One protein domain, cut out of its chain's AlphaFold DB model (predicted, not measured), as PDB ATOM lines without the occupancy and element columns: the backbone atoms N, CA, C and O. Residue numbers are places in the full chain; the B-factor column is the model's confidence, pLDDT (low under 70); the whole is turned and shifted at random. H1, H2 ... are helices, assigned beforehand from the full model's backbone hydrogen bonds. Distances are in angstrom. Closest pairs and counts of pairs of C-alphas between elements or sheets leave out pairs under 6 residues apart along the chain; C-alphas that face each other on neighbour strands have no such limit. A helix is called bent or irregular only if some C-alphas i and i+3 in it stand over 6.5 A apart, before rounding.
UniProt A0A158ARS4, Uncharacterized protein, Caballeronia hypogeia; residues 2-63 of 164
ATOM      1  N   GLY A   2     -24.656  28.141 -16.365       51.56
ATOM      2  CA  GLY A   2     -24.576  29.274 -15.439       51.56
ATOM      3  C   GLY A   2     -25.744  29.202 -14.462       51.56
ATOM      4  O   GLY A   2     -26.795  28.692 -14.824       51.56
ATOM      5  N   ARG A   3     -25.550  29.645 -13.217       58.59
ATOM      6  CA  ARG A   3     -26.640  29.686 -12.232       58.59
ATOM      7  C   ARG A   3     -27.761  30.610 -12.743       58.59
ATOM      8  O   ARG A   3     -27.414  31.683 -13.243       58.59
ATOM      9  N   PRO A   4     -29.045  30.244 -12.570       60.53
ATOM     10  CA  PRO A   4     -30.159  31.111 -12.940       60.53
ATOM     11  C   PRO A   4     -30.007  32.445 -12.215       60.53
ATOM     12  O   PRO A   4     -29.742  32.486 -11.007       60.53
ATOM     13  N   ILE A   5     -30.103  33.542 -12.961       65.50
ATOM     14  CA  ILE A   5     -29.789  34.865 -12.417       65.50
ATOM     15  C   ILE A   5     -30.964  35.392 -11.584       65.50
ATOM     16  O   ILE A   5     -30.772  36.115 -10.601       65.50
ATOM     17  N   ILE A   6     -32.185  34.980 -11.923       70.62
ATOM     18  CA  ILE A   6     -33.357  35.097 -11.058       70.62
ATOM     19  C   ILE A   6     -33.332  33.948 -10.047       70.62
ATOM     20  O   ILE A   6     -33.602  32.797 -10.372       70.62
ATOM     21  N   ALA A   7     -33.041  34.270  -8.786       68.25
ATOM     22  CA  ALA A   7     -33.118  33.295  -7.704       68.25
ATOM     23  C   ALA A   7     -34.555  32.758  -7.552       68.25
ATOM     24  O   ALA A   7     -35.518  33.522  -7.653       68.25
ATOM     25  N   ALA A   8     -34.705  31.478  -7.194       63.88
ATOM     26  CA  ALA A   8     -36.007  30.850  -6.921       63.88
ATOM     27  C   ALA A   8     -36.879  31.665  -5.939       63.88
ATOM     28  O   ALA A   8     -38.101  31.716  -6.067       63.88
ATOM     29  N   TYR A   9     -36.244  32.381  -5.006       57.41
ATOM     30  CA  TYR A   9     -36.915  33.291  -4.079       57.41
ATOM     31  C   TYR A   9     -37.586  34.488  -4.777       57.41
ATOM     32  O   TYR A   9     -38.705  34.868  -4.436       57.41
ATOM     33  N   ALA A  10     -36.943  35.068  -5.795       63.22
ATOM     34  CA  ALA A  10     -37.523  36.145  -6.590       63.22
ATOM     35  C   ALA A  10     -38.704  35.647  -7.442       63.22
ATOM     36  O   ALA A  10     -39.685  36.372  -7.580       63.22
ATOM     37  N   LEU A  11     -38.664  34.409  -7.947       69.31
ATOM     38  CA  LEU A  11     -39.814  33.792  -8.619       69.31
ATOM     39  C   LEU A  11     -40.988  33.580  -7.649       69.31
ATOM     40  O   LEU A  11     -42.113  33.965  -7.965       69.31
ATOM     41  N   ALA A  12     -40.734  33.010  -6.467       66.31
ATOM     42  CA  ALA A  12     -41.770  32.759  -5.463       66.31
ATOM     43  C   ALA A  12     -42.462  34.057  -5.015       66.31
ATOM     44  O   ALA A  12     -43.688  34.117  -4.965       66.31
ATOM     45  N   ALA A  13     -41.689  35.122  -4.777       67.69
ATOM     46  CA  ALA A  13     -42.211  36.417  -4.344       67.69
ATOM     47  C   ALA A  13     -43.011  37.175  -5.422       67.69
ATOM     48  O   ALA A  13     -43.760  38.088  -5.088       67.69
ATOM     49  N   ASN A  14     -42.846  36.835  -6.707       73.12
ATOM     50  CA  ASN A  14     -43.513  37.516  -7.829       73.12
ATOM     51  C   ASN A  14     -44.483  36.599  -8.591       73.12
ATOM     52  O   ASN A  14     -44.916  36.930  -9.697       73.12
ATOM     53  N   ARG A  15     -44.829  35.443  -8.012       76.25
ATOM     54  CA  ARG A  15     -45.793  34.503  -8.580       76.25
ATOM     55  C   ARG A  15     -47.156  35.179  -8.715       76.25
ATOM     56  O   ARG A  15     -47.767  35.565  -7.724       76.25
ATOM     57  N   ALA A  16     -47.652  35.284  -9.940       82.50
ATOM     58  CA  ALA A  16     -48.994  35.771 -10.222       82.50
ATOM     59  C   ALA A  16     -49.934  34.614 -10.596       82.50
ATOM     60  O   ALA A  16     -49.509  33.472 -10.777       82.50
ATOM     61  N   ALA A  17     -51.219  34.928 -10.785       82.06
ATOM     62  CA  ALA A  17     -52.236  33.958 -11.202       82.06
ATOM     63  C   ALA A  17     -51.920  33.273 -12.550       82.06
ATOM     64  O   ALA A  17     -52.419  32.184 -12.823       82.06
ATOM     65  N   THR A  18     -51.084  33.888 -13.397       87.69
ATOM     66  CA  THR A  18     -50.638  33.308 -14.671       87.69
ATOM     67  C   THR A  18     -49.129  33.446 -14.871       87.69
ATOM     68  O   THR A  18     -48.474  34.333 -14.316       87.69
ATOM     69  N   TYR A  19     -48.578  32.585 -15.726       91.00
ATOM     70  CA  TYR A  19     -47.171  32.607 -16.134       91.00
ATOM     71  C   TYR A  19     -46.815  33.901 -16.874       91.00
ATOM     72  O   TYR A  19     -45.788  34.512 -16.597       91.00
ATOM     73  N   LEU A  20     -47.712  34.393 -17.735       93.31
ATOM     74  CA  LEU A  20     -47.549  35.687 -18.398       93.31
ATOM     75  C   LEU A  20     -47.497  36.849 -17.395       93.31
ATOM     76  O   LEU A  20     -46.629  37.712 -17.499       93.31
ATOM     77  N   ALA A  21     -48.402  36.873 -16.412       92.94
ATOM     78  CA  ALA A  21     -48.397  37.917 -15.388       92.94
ATOM     79  C   ALA A  21     -47.133  37.853 -14.514       92.94
ATOM     80  O   ALA A  21     -46.551  38.893 -14.217       92.94
ATOM     81  N   THR A  22     -46.669  36.643 -14.180       91.94
ATOM     82  CA  THR A  22     -45.411  36.418 -13.447       91.94
ATOM     83  C   THR A  22     -44.222  36.968 -14.237       91.94
ATOM     84  O   THR A  22     -43.443  37.763 -13.716       91.94
ATOM     85  N   PHE A  23     -44.123  36.624 -15.524       93.50
ATOM     86  CA  PHE A  23     -43.082  37.139 -16.411       93.50
ATOM     87  C   PHE A  23     -43.093  38.672 -16.484       93.50
ATOM     88  O   PHE A  23     -42.058  39.299 -16.282       93.50
ATOM     89  N   ARG A  24     -44.262  39.288 -16.703       93.88
ATOM     90  CA  ARG A  24     -44.397  40.753 -16.779       93.88
ATOM     91  C   ARG A  24     -44.017  41.448 -15.472       93.88
ATOM     92  O   ARG A  24     -43.359  42.484 -15.513       93.88
ATOM     93  N   ALA A  25     -44.407  40.893 -14.321       92.81
ATOM     94  CA  ALA A  25     -44.049  41.441 -13.012       92.81
ATOM     95  C   ALA A  25     -42.528  41.442 -12.802       92.81
ATOM     96  O   ALA A  25     -41.954  42.441 -12.368       92.81
ATOM     97  N   ILE A  26     -41.869  40.347 -13.180       91.06
ATOM     98  CA  ILE A  26     -40.418  40.206 -13.073       91.06
ATOM     99  C   ILE A  26     -39.702  41.108 -14.086       91.06
ATOM    100  O   ILE A  26     -38.799  41.840 -13.699       91.06
ATOM    101  N   ALA A  27     -40.144  41.144 -15.346       92.06
ATOM    102  CA  ALA A  27     -39.601  42.048 -16.361       92.06
ATOM    103  C   ALA A  27     -39.700  43.521 -15.936       92.06
ATOM    104  O   ALA A  27     -38.745  44.275 -16.092       92.06
ATOM    105  N   LYS A  28     -40.812  43.918 -15.305       91.75
ATOM    106  CA  LYS A  28     -40.980  45.265 -14.744       91.75
ATOM    107  C   LYS A  28     -40.007  45.558 -13.596       91.75
ATOM    108  O   LYS A  28     -39.571  46.695 -13.453       91.75
ATOM    109  N   LYS A  29     -39.690  44.563 -12.763       90.88
ATOM    110  CA  LYS A  29     -38.765  44.710 -11.627       90.88
ATOM    111  C   LYS A  29     -37.296  44.770 -12.060       90.88
ATOM    112  O   LYS A  29     -36.479  45.334 -11.339       90.88
ATOM    113  N   TYR A  30     -36.975  44.204 -13.220       89.88
ATOM    114  CA  TYR A  30     -35.624  44.158 -13.773       89.88
ATOM    115  C   TYR A  30     -35.584  44.748 -15.195       89.88
ATOM    116  O   TYR A  30     -35.309  44.010 -16.142       89.88
ATOM    117  N   PRO A  31     -35.848  46.060 -15.364       90.56
ATOM    118  CA  PRO A  31     -35.944  46.689 -16.684       90.56
ATOM    119  C   PRO A  31     -34.626  46.657 -17.473       90.56
ATOM    120  O   PRO A  31     -34.654  46.615 -18.698       90.56
ATOM    121  N   ASP A  32     -33.483  46.606 -16.785       91.94
ATOM    122  CA  ASP A  32     -32.154  46.556 -17.413       91.94
ATOM    123  C   ASP A  32     -31.790  45.166 -17.960       91.94
ATOM    124  O   ASP A  32     -30.728  44.973 -18.555       91.94
ATOM    125  N   ARG A  33     -32.640  44.155 -17.736       89.38
ATOM    126  CA  ARG A  33     -32.397  42.785 -18.193       89.38
ATOM    127  C   ARG A  33     -33.180  42.489 -19.461       89.38
ATOM    128  O   ARG A  33     -34.369  42.776 -19.566       89.38
ATOM    129  N   ALA A  34     -32.519  41.805 -20.391       93.06
ATOM    130  CA  ALA A  34     -33.165  41.338 -21.606       93.06
ATOM    131  C   ALA A  34     -34.337  40.385 -21.270       93.06
ATOM    132  O   ALA A  34     -34.142  39.424 -20.512       93.06
ATOM    133  N   PRO A  35     -35.527  40.576 -21.875       92.75
ATOM    134  CA  PRO A  35     -36.687  39.701 -21.686       92.75
ATOM    135  C   PRO A  35     -36.384  38.215 -21.928       92.75
ATOM    136  O   PRO A  35     -36.905  37.350 -21.229       92.75
ATOM    137  N   GLN A  36     -35.499  37.919 -22.885       93.56
ATOM    138  CA  GLN A  36     -35.047  36.559 -23.183       93.56
ATOM    139  C   GLN A  36     -34.303  35.912 -22.012       93.56
ATOM    140  O   GLN A  36     -34.576  34.756 -21.696       93.56
ATOM    141  N   SER A  37     -33.398  36.639 -21.352       92.19
ATOM    142  CA  SER A  37     -32.649  36.118 -20.202       92.19
ATOM    143  C   SER A  37     -33.571  35.878 -19.010       92.19
ATOM    144  O   SER A  37     -33.481  34.841 -18.364       92.19
ATOM    145  N   ILE A  38     -34.514  36.798 -18.773       92.50
ATOM    146  CA  ILE A  38     -35.547  36.629 -17.744       92.50
ATOM    147  C   ILE A  38     -36.358  35.362 -18.018       92.50
ATOM    148  O   ILE A  38     -36.532  34.532 -17.134       92.50
ATOM    149  N   LEU A  39     -36.847  35.194 -19.246       92.94
ATOM    150  CA  LEU A  39     -37.643  34.030 -19.614       92.94
ATOM    151  C   LEU A  39     -36.853  32.719 -19.477       92.94
ATOM    152  O   LEU A  39     -37.417  31.732 -19.013       92.94
ATOM    153  N   ALA A  40     -35.572  32.710 -19.855       91.69
ATOM    154  CA  ALA A  40     -34.704  31.543 -19.723       91.69
ATOM    155  C   ALA A  40     -34.544  31.113 -18.256       91.69
ATOM    156  O   ALA A  40     -34.769  29.945 -17.945       91.69
ATOM    157  N   ASP A  41     -34.268  32.058 -17.354       90.25
ATOM    158  CA  ASP A  41     -34.165  31.783 -15.915       90.25
ATOM    159  C   ASP A  41     -35.486  31.231 -15.342       90.25
ATOM    160  O   ASP A  41     -35.494  30.323 -14.508       90.25
ATOM    161  N   LEU A  42     -36.628  31.767 -15.792       90.31
ATOM    162  CA  LEU A  42     -37.956  31.316 -15.357       90.31
ATOM    163  C   LEU A  42     -38.287  29.905 -15.856       90.31
ATOM    164  O   LEU A  42     -38.883  29.111 -15.128       90.31
ATOM    165  N   ILE A  43     -37.884  29.588 -17.085       90.12
ATOM    166  CA  ILE A  43     -37.985  28.250 -17.671       90.12
ATOM    167  C   ILE A  43     -37.125  27.253 -16.887       90.12
ATOM    168  O   ILE A  43     -37.626  26.192 -16.514       90.12
ATOM    169  N   GLU A  44     -35.871  27.602 -16.592       88.25
ATOM    170  CA  GLU A  44     -34.947  26.762 -15.820       88.25
ATOM    171  C   GLU A  44     -35.452  26.516 -14.392       88.25
ATOM    172  O   GLU A  44     -35.317  25.416 -13.858       88.25
ATOM    173  N   SER A  45     -36.112  27.512 -13.802       84.69
ATOM    174  CA  SER A  45     -36.677  27.419 -12.454       84.69
ATOM    175  C   SER A  45     -37.931  26.534 -12.364       84.69
ATOM    176  O   SER A  45     -38.289  26.102 -11.269       84.69
ATOM    177  N   GLU A  46     -38.617  26.248 -13.481       82.75
ATOM    178  CA  GLU A  46     -39.850  25.443 -13.514       82.75
ATOM    179  C   GLU A  46     -39.916  24.450 -14.694       82.75
ATOM    180  O   GLU A  46     -40.805  24.546 -15.555       82.75
ATOM    181  N   PRO A  47     -39.058  23.414 -14.714       78.19
ATOM    182  CA  PRO A  47     -38.991  22.462 -15.827       78.19
ATOM    183  C   PRO A  47     -40.288  21.655 -16.029       78.19
ATOM    184  O   PRO A  47     -40.559  21.164 -17.121       78.19
ATOM    185  N   GLY A  48     -41.145  21.543 -15.009       81.69
ATOM    186  CA  GLY A  48     -42.433  20.842 -15.106       81.69
ATOM    187  C   GLY A  48     -43.566  21.643 -15.764       81.69
ATOM    188  O   GLY A  48     -44.671  21.127 -15.917       81.69
ATOM    189  N   SER A  49     -43.351  22.918 -16.106       85.12
ATOM    190  CA  SER A  49     -44.407  23.821 -16.599       85.12
ATOM    191  C   SER A  49     -44.020  24.597 -17.859       85.12
ATOM    192  O   SER A  49     -44.624  25.623 -18.166       85.12
ATOM    193  N   LEU A  50     -43.061  24.078 -18.626       90.19
ATOM    194  CA  LEU A  50     -42.454  24.740 -19.786       90.19
ATOM    195  C   LEU A  50     -43.474  25.283 -20.797       90.19
ATOM    196  O   LEU A  50     -43.416  26.458 -21.155       90.19
ATOM    197  N   GLY A  51     -44.472  24.488 -21.193       90.12
ATOM    198  CA  GLY A  51     -45.498  24.928 -22.151       90.12
ATOM    199  C   GLY A  51     -46.340  26.121 -21.670       90.12
ATOM    200  O   GLY A  51     -46.839  26.906 -22.477       90.12
ATOM    201  N   LYS A  52     -46.435  26.352 -20.353       92.31
ATOM    202  CA  LYS A  52     -47.170  27.496 -19.788       92.31
ATOM    203  C   LYS A  52     -46.446  28.831 -20.008       92.31
ATOM    204  O   LYS A  52     -47.088  29.882 -19.980       92.31
ATOM    205  N   TRP A  53     -45.146  28.800 -20.303       95.44
ATOM    206  CA  TRP A  53     -44.358  29.980 -20.662       95.44
ATOM    207  C   TRP A  53     -44.557  30.434 -22.118       95.44
ATOM    208  O   TRP A  53     -44.087  31.512 -22.478       95.44
ATOM    209  N   PHE A  54     -45.307  29.690 -22.948       96.62
ATOM    210  CA  PHE A  54     -45.604  30.066 -24.338       96.62
ATOM    211  C   PHE A  54     -46.146  31.497 -24.462       96.62
ATOM    212  O   PHE A  54     -45.666  32.283 -25.277       96.62
ATOM    213  N   ALA A  55     -47.135  31.850 -23.634       95.75
ATOM    214  CA  ALA A  55     -47.764  33.166 -23.692       95.75
ATOM    215  C   ALA A  55     -46.780  34.291 -23.336       95.75
ATOM    216  O   ALA A  55     -46.824  35.341 -23.969       95.75
ATOM    217  N   ALA A  56     -45.876  34.055 -22.378       95.88
ATOM    218  CA  ALA A  56     -44.819  34.995 -22.009       95.88
ATOM    219  C   ALA A  56     -43.804  35.182 -23.147       95.88
ATOM    220  O   ALA A  56     -43.507  36.313 -23.521       95.88
ATOM    221  N   ALA A  57     -43.346  34.085 -23.757       96.81
ATOM    222  CA  ALA A  57     -42.448  34.124 -24.910       96.81
ATOM    223  C   ALA A  57     -43.059  34.901 -26.088       96.81
ATOM    224  O   ALA A  57     -42.418  35.782 -26.657       96.81
ATOM    225  N   LYS A  58     -44.329  34.617 -26.411       96.88
ATOM    226  CA  LYS A  58     -45.083  35.309 -27.465       96.88
ATOM    227  C   LYS A  58     -45.230  36.804 -27.178       96.88
ATOM    228  O   LYS A  58     -45.035  37.611 -28.079       96.88
ATOM    229  N   ASP A  59     -45.589  37.166 -25.947       95.12
ATOM    230  CA  ASP A  59     -45.773  38.563 -25.526       95.12
ATOM    231  C   ASP A  59     -44.469  39.368 -25.594       95.12
ATOM    232  O   ASP A  59     -44.481  40.527 -25.992       95.12
ATOM    233  N   ALA A  60     -43.338  38.727 -25.295       95.12
ATOM    234  CA  ALA A  60     -42.005  39.313 -25.409       95.12
ATOM    235  C   ALA A  60     -41.469  39.385 -26.855       95.12
ATOM    236  O   ALA A  60     -40.337  39.815 -27.059       95.12
ATOM    237  N   GLY A  61     -42.229  38.926 -27.858       95.62
ATOM    238  CA  GLY A  61     -41.779  38.855 -29.253       95.62
ATOM    239  C   GLY A  61     -40.767  37.737 -29.541       95.62
ATOM    240  O   GLY A  61     -40.234  37.662 -30.645       95.62
ATOM    241  N   LEU A  62     -40.524  36.833 -28.587       96.69
ATOM    242  CA  LEU A  62     -39.569  35.726 -28.686       96.69
ATOM    243  C   LEU A  62     -40.218  34.518 -29.375       96.69
ATOM    244  O   LEU A  62     -40.424  33.462 -28.772       96.69
ATOM    245  N   LEU A  63     -40.603  34.695 -30.640       96.75
ATOM    246  CA  LEU A  63     -41.461  33.745 -31.352       96.75
ATOM    247  C   LEU A  63     -40.816  32.370 -31.564       96.75
ATOM    248  O   LEU A  63     -41.510  31.360 -31.453       96.75
TER     249      LEU A  63
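This is residues 2 to 63 of the 164 residues of an uncharacterized protein of Caballeronia hypogeia (UniProt A0A158ARS4). A short first helix, H1, sits beside a compact trio in which H3 and H4 fold back on each other as a helical hairpin and H2 crosses both steeply. H2, H3 and H4 each touch the other two. The 62 printed residues include four named helices, in the order H1, H2, H3, H4, and no named strand; the class is all helix. The whole is compact and rounded, with a radius of gyration of the C-alphas of 10.3 A and spans of 27 by 25 by 24 A.

H1, residues 8 to 13, is close to but not clearly touching H2, residues 19 to 29; the closest C-alphas are those of Leu 11 and Ile 26, 7.8 A apart, and the lines are about perpendicular at 86 degrees. H1 is likewise close to but not clearly touching H3, residues 35 to 45, with C-alphas of Ala 8 and Ser 45 closest at 6.5 A. H2 and H3 touch at a steep tilt of 57 degrees, opposite ways, closest at the C-alphas of Ala 27 and Pro 35, 6.5 A. H4, residues 47 to 59, touches H2 at the C-alphas of Leu 20 and Ala 56, 4.6 A, at a steep tilt of 68 degrees, only just short of about perpendicular, the same way. H3 and H4 form a hairpin, touching at a shallow tilt of 16 degrees, opposite ways, closest at the C-alphas of Ile 43 and Leu 50, 6.1 A. The helix packing is mostly crossed, but only just: 1 of 3 touching pairs is at a shallow tilt. H1 and H4 are apart. Each O i to N i+4 pair is within hydrogen-bond range in H1, H2 and H3; in H4 3 of 9 are, beside 6 of 10 O i to N i+3 pairs.

H1 begins at C-alpha 8, (-36.007, 30.850, -6.921), and is 8.7 A long. H2 and H3 are each 15.4 A long. H4 is 20.0 A long, ends at C-alpha 59, (-45.773, 38.563, -25.526), and is irregular: C-alphas 48 and 51 are 8.7 A apart.

The two C-alphas farthest apart are those of Gly 2 and Ala 17, 28.4 A. The printed part has no cut, and the three links are tight. Residues 2 to 5 and 7 to 13 have pLDDT under 70; the mean of the printed part is 85.3.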